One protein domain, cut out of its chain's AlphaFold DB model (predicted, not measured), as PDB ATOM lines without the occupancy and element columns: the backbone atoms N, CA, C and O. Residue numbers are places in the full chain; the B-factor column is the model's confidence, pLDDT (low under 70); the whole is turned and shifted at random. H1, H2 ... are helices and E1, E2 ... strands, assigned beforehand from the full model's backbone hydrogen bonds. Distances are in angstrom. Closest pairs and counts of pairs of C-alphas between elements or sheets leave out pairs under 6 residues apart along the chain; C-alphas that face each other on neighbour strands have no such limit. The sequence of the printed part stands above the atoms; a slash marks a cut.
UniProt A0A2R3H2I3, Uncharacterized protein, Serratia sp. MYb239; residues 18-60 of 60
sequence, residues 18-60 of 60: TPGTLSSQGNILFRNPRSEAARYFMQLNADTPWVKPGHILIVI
ATOM      1  N   THR A  18      50.807 -18.389 -27.166       93.62
ATOM      2  CA  THR A  18      50.303 -18.386 -28.546       93.62
ATOM      3  C   THR A  18      49.119 -17.423 -28.667       93.62
ATOM      4  O   THR A  18      48.191 -17.510 -27.856       93.62
ATOM      5  N   PRO A  19      49.112 -16.504 -29.652       95.94
ATOM      6  CA  PRO A  19      48.001 -15.580 -29.848       95.94
ATOM      7  C   PRO A  19      46.712 -16.310 -30.243       95.94
ATOM      8  O   PRO A  19      46.748 -17.350 -30.899       95.94
ATOM      9  N   GLY A  20      45.564 -15.739 -29.885       96.31
ATOM     10  CA  GLY A  20      44.263 -16.294 -30.259       96.31
ATOM     11  C   GLY A  20      43.107 -15.699 -29.468       96.31
ATOM     12  O   GLY A  20      43.280 -14.751 -28.702       96.31
ATOM     13  N   THR A  21      41.918 -16.275 -29.631       96.56
ATOM     14  CA  THR A  21      40.748 -15.871 -28.848       96.56
ATOM     15  C   THR A  21      40.856 -16.371 -27.411       96.56
ATOM     16  O   THR A  21      41.485 -17.398 -27.138       96.56
ATOM     17  N   LEU A  22      40.163 -15.701 -26.490       94.94
ATOM     18  CA  LEU A  22      40.040 -16.175 -25.111       94.94
ATOM     19  C   LEU A  22      39.465 -17.604 -25.043       94.94
ATOM     20  O   LEU A  22      39.924 -18.428 -24.254       94.94
ATOM     21  N   SER A  23      38.526 -17.940 -25.934       93.50
ATOM     22  CA  SER A  23      37.960 -19.291 -26.030       93.50
ATOM     23  C   SER A  23      38.990 -20.345 -26.442       93.50
ATOM     24  O   SER A  23      38.980 -21.449 -25.897       93.50
ATOM     25  N   SER A  24      39.911 -20.017 -27.353       94.25
ATOM     26  CA  SER A  24      41.019 -20.905 -27.708       94.25
ATOM     27  C   SER A  24      41.934 -21.157 -26.510       94.25
ATOM     28  O   SER A  24      42.298 -22.308 -26.275       94.25
ATOM     29  N   GLN A  25      42.237 -20.131 -25.705       94.19
ATOM     30  CA  GLN A  25      43.026 -20.298 -24.474       94.19
ATOM     31  C   GLN A  25      42.310 -21.188 -23.453       94.19
ATOM     32  O   GLN A  25      42.908 -22.107 -22.898       94.19
ATOM     33  N   GLY A  26      41.005 -20.974 -23.254       93.00
ATOM     34  CA  GLY A  26      40.194 -21.811 -22.370       93.00
ATOM     35  C   GLY A  26      40.181 -23.281 -22.808       93.00
ATOM     36  O   GLY A  26      40.304 -24.182 -21.979       93.00
ATOM     37  N   ASN A  27      40.113 -23.544 -24.115       92.19
ATOM     38  CA  ASN A  27      40.183 -24.909 -24.644       92.19
ATOM     39  C   ASN A  27      41.536 -25.578 -24.370       92.19
ATOM     40  O   ASN A  27      41.561 -26.757 -24.012       92.19
ATOM     41  N   ILE A  28      42.637 -24.831 -24.511       90.88
ATOM     42  CA  ILE A  28      43.994 -25.318 -24.225       90.88
ATOM     43  C   ILE A  28      44.132 -25.684 -22.742       90.88
ATOM     44  O   ILE A  28      44.641 -26.759 -22.421       90.88
ATOM     45  N   LEU A  29      43.644 -24.824 -21.843       90.31
ATOM     46  CA  LEU A  29      43.805 -24.989 -20.398       90.31
ATOM     47  C   LEU A  29      42.910 -26.088 -19.816       90.31
ATOM     48  O   LEU A  29      43.385 -26.961 -19.092       90.31
ATOM     49  N   PHE A  30      41.612 -26.056 -20.116       90.62
ATOM     50  CA  PHE A  30      40.639 -26.845 -19.356       90.62
ATOM     51  C   PHE A  30      40.284 -28.181 -20.003       90.62
ATOM     52  O   PHE A  30      39.672 -29.014 -19.333       90.62
ATOM     53  N   ARG A  31      40.620 -28.406 -21.288       86.19
ATOM     54  CA  ARG A  31      40.247 -29.581 -22.122       86.19
ATOM     55  C   ARG A  31      38.735 -29.877 -22.224       86.19
ATOM     56  O   ARG A  31      38.311 -30.586 -23.129       86.19
ATOM     57  N   ASN A  32      37.916 -29.315 -21.335       87.81
ATOM     58  CA  ASN A  32      36.465 -29.328 -21.305       87.81
ATOM     59  C   ASN A  32      35.946 -27.872 -21.236       87.81
ATOM     60  O   ASN A  32      35.867 -27.294 -20.146       87.81
ATOM     61  N   PRO A  33      35.529 -27.295 -22.378       83.06
ATOM     62  CA  PRO A  33      35.056 -25.910 -22.465       83.06
ATOM     63  C   PRO A  33      33.759 -25.648 -21.686       83.06
ATOM     64  O   PRO A  33      33.400 -24.499 -21.446       83.06
ATOM     65  N   ARG A  34      33.023 -26.707 -21.324       87.56
ATOM     66  CA  ARG A  34      31.761 -26.614 -20.578       87.56
ATOM     67  C   ARG A  34      31.947 -26.725 -19.068       87.56
ATOM     68  O   ARG A  34      30.958 -26.668 -18.346       87.56
ATOM     69  N   SER A  35      33.179 -26.918 -18.596       90.12
ATOM     70  CA  SER A  35      33.468 -26.944 -17.163       90.12
ATOM     71  C   SER A  35      33.203 -25.580 -16.523       90.12
ATOM     72  O   SER A  35      33.385 -24.540 -17.158       90.12
ATOM     73  N   GLU A  36      32.809 -25.580 -15.249       90.38
ATOM     74  CA  GLU A  36      32.620 -24.338 -14.488       90.38
ATOM     75  C   GLU A  36      33.910 -23.509 -14.440       90.38
ATOM     76  O   GLU A  36      33.860 -22.297 -14.612       90.38
ATOM     77  N   ALA A  37      35.073 -24.165 -14.340       89.06
ATOM     78  CA  ALA A  37      36.376 -23.504 -14.389       89.06
ATOM     79  C   ALA A  37      36.616 -22.783 -15.729       89.06
ATOM     80  O   ALA A  37      37.001 -21.616 -15.742       89.06
ATOM     81  N   ALA A  38      36.304 -23.424 -16.863       91.69
ATOM     82  CA  ALA A  38      36.412 -22.784 -18.174       91.69
ATOM     83  C   ALA A  38      35.446 -21.599 -18.316       91.69
ATOM     84  O   ALA A  38      35.828 -20.546 -18.822       91.69
ATOM     85  N   ARG A  39      34.202 -21.736 -17.842       92.62
ATOM     86  CA  ARG A  39      33.220 -20.640 -17.871       92.62
ATOM     87  C   ARG A  39      33.668 -19.464 -17.013       92.62
ATOM     88  O   ARG A  39      33.535 -18.320 -17.442       92.62
ATOM     89  N   TYR A  40      34.203 -19.744 -15.831       92.12
ATOM     90  CA  TYR A  40      34.655 -18.714 -14.912       92.12
ATOM     91  C   TYR A  40      35.904 -17.998 -15.431       92.12
ATOM     92  O   TYR A  40      35.932 -16.771 -15.467       92.12
ATOM     93  N   PHE A  41      36.868 -18.739 -15.983       93.06
ATOM     94  CA  PHE A  41      38.001 -18.182 -16.726       93.06
ATOM     95  C   PHE A  41      37.561 -17.225 -17.846       93.06
ATOM     96  O   PHE A  41      38.103 -16.125 -17.966       93.06
ATOM     97  N   MET A  42      36.558 -17.612 -18.642       94.00
ATOM     98  CA  MET A  42      36.034 -16.762 -19.719       94.00
ATOM     99  C   MET A  42      35.404 -15.473 -19.184       94.00
ATOM    100  O   MET A  42      35.528 -14.433 -19.821       94.00
ATOM    101  N   GLN A  43      34.730 -15.529 -18.033       94.00
ATOM    102  CA  GLN A  43      34.116 -14.355 -17.407       94.00
ATOM    103  C   GLN A  43      35.158 -13.402 -16.822       94.00
ATOM    104  O   GLN A  43      35.038 -12.193 -16.997       94.00
ATOM    105  N   LEU A  44      36.183 -13.937 -16.158       93.06
ATOM    106  CA  LEU A  44      37.228 -13.137 -15.515       93.06
ATOM    107  C   LEU A  44      38.048 -12.319 -16.507       93.06
ATOM    108  O   LEU A  44      38.457 -11.212 -16.183       93.06
ATOM    109  N   ASN A  45      38.275 -12.866 -17.698       94.44
ATOM    110  CA  ASN A  45      39.130 -12.268 -18.720       94.44
ATOM    111  C   ASN A  45      38.313 -11.719 -19.912       94.44
ATOM    112  O   ASN A  45      38.838 -11.554 -21.013       94.44
ATOM    113  N   ALA A  46      37.003 -11.496 -19.727       95.06
ATOM    114  CA  ALA A  46      36.059 -11.156 -20.800       95.06
ATOM    115  C   ALA A  46      36.342  -9.806 -21.486       95.06
ATOM    116  O   ALA A  46      35.903  -9.579 -22.614       95.06
ATOM    117  N   ASP A  47      37.078  -8.923 -20.816       94.69
ATOM    118  CA  ASP A  47      37.563  -7.646 -21.341       94.69
ATOM    119  C   ASP A  47      38.625  -7.811 -22.440       94.69
ATOM    120  O   ASP A  47      38.863  -6.887 -23.222       94.69
ATOM    121  N   THR A  48      39.219  -9.002 -22.551       91.88
ATOM    122  CA  THR A  48      40.343  -9.290 -23.442       91.88
ATOM    123  C   THR A  48      40.008 -10.434 -24.418       91.88
ATOM    124  O   THR A  48      40.581 -11.523 -24.339       91.88
ATOM    125  N   PRO A  49      39.085 -10.231 -25.382       91.12
ATOM    126  CA  PRO A  49      38.578 -11.302 -26.249       91.12
ATOM    127  C   PRO A  49      39.634 -11.893 -27.195       91.12
ATOM    128  O   PRO A  49      39.513 -13.052 -27.602       91.12
ATOM    129  N   TRP A  50      40.669 -11.116 -27.530       96.19
ATOM    130  CA  TRP A  50      41.838 -11.557 -28.286       96.19
ATOM    131  C   TRP A  50      43.107 -11.298 -27.481       96.19
ATOM    132  O   TRP A  50      43.362 -10.174 -27.045       96.19
ATOM    133  N   VAL A  51      43.922 -12.334 -27.313       96.00
ATOM    134  CA  VAL A  51      45.135 -12.296 -26.499       96.00
ATOM    135  C   VAL A  51      46.379 -12.509 -27.353       96.00
ATOM    136  O   VAL A  51      46.335 -13.144 -28.409       96.00
ATOM    137  N   LYS A  52      47.507 -11.974 -26.889       96.31
ATOM    138  CA  LYS A  52      48.817 -12.070 -27.543       96.31
ATOM    139  C   LYS A  52      49.878 -12.552 -26.552       96.31
ATOM    140  O   LYS A  52      49.646 -12.443 -25.345       96.31
ATOM    141  N   PRO A  53      51.031 -13.046 -27.035       96.69
ATOM    142  CA  PRO A  53      52.098 -13.505 -26.162       96.69
ATOM    143  C   PRO A  53      52.500 -12.454 -25.121       96.69
ATOM    144  O   PRO A  53      52.596 -11.266 -25.440       96.69
ATOM    145  N   GLY A  54      52.695 -12.891 -23.878       94.88
ATOM    146  CA  GLY A  54      53.022 -12.022 -22.742       94.88
ATOM    147  C   GLY A  54      51.820 -11.406 -22.015       94.88
ATOM    148  O   GLY A  54      52.005 -10.832 -20.945       94.88
ATOM    149  N   HIS A  55      50.592 -11.537 -22.532       95.31
ATOM    150  CA  HIS A  55      49.396 -11.225 -21.738       95.31
ATOM    151  C   HIS A  55      49.263 -12.190 -20.558       95.31
ATOM    152  O   HIS A  55      49.572 -13.375 -20.682       95.31
ATOM    153  N   ILE A  56      48.769 -11.675 -19.433       94.31
ATOM    154  CA  ILE A  56      48.504 -12.448 -18.222       94.31
ATOM    155  C   ILE A  56      47.000 -12.687 -18.139       94.31
ATOM    156  O   ILE A  56      46.231 -11.728 -18.186       94.31
ATOM    157  N   LEU A  57      46.590 -13.950 -18.019       94.25
ATOM    158  CA  LEU A  57      45.193 -14.332 -17.813       94.25
ATOM    159  C   LEU A  57      45.018 -14.925 -16.423       94.25
ATOM    160  O   LEU A  57      45.842 -15.724 -15.973       94.25
ATOM    161  N   ILE A  58      43.936 -14.543 -15.757       92.31
ATOM    162  CA  ILE A  58      43.617 -15.001 -14.404       92.31
ATOM    163  C   ILE A  58      42.986 -16.394 -14.475       92.31
ATOM    164  O   ILE A  58      42.106 -16.640 -15.306       92.31
ATOM    165  N   VAL A  59      43.419 -17.286 -13.580       89.00
ATOM    166  CA  VAL A  59      42.915 -18.658 -13.426       89.00
ATOM    167  C   VAL A  59      42.624 -18.911 -11.941       89.00
ATOM    168  O   VAL A  59      43.503 -18.713 -11.103       89.00
ATOM    169  N   ILE A  60      41.406 -19.346 -11.611       79.06
ATOM    170  CA  ILE A  60      40.946 -19.651 -10.242       79.06
ATOM    171  C   ILE A  60      40.049 -20.880 -10.215       79.06
ATOM    172  O   ILE A  60      39.366 -21.130 -11.235       79.06
TER     173      ILE A  60
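Overview. This is residues 18 to 60 of the 60 residues of an uncharacterized protein of Serratia sp. MYb239 (UniProt A0A2R3H2I3). Two short helices, H1 and H2, lie side by side as a small helical hairpin, and after H2 a long loop swings round to bring the final strand, E1, back to H2 with its last residues. Part of that loop, residues 50 to 51, makes a short antiparallel pairing with residues 20 to 21, just before H1. The printed part has 43 residues with two named helices and one named strand, in the order H1, H2, E1, and its class is mostly helix. It is compact and rounded, with a radius of gyration of the C-alphas of 9.3 A and spans of 24 by 17 by 14 A.

Arrangement. H1, residues 22 to 30, and H2, residues 36 to 44, form a helical hairpin and touch, with their closest C-alphas, those of Gly 26 and Ala 38, 5.7 A apart. They run opposite ways at a shallow tilt of 34 degrees, only just short of steep. In both helices every O i to N i+4 pair is within hydrogen-bond range. E1, residues 56 to 59, pairs with no named strand. Its closest C-alpha to H2 is that of Val 59, 5.9 A from that of Phe 41. H1 and E1 are apart.

Along the chain. H1 begins with C-alpha 22 at (40.040, -16.175, -25.111) and is 12.1 A long from first to last C-alpha. H2 begins with C-alpha 36 at (32.620, -24.338, -14.488) and is 12.2 A long. E1 ends with C-alpha 59 at (42.915, -18.658, -13.426) and is 9.6 A long.

Size, cuts and confidence. The two C-alphas farthest apart, those of Arg 34 and Gly 54, are 25.9 A apart. The link from H1 to H2 is tight, with 5 residues, and that from H2 to E1 is long, with 11. The printed part has no cut and ends at residue 60, the chain's last residue. Its mean pLDDT is 92.4, and no printed residue is under 70 in this model.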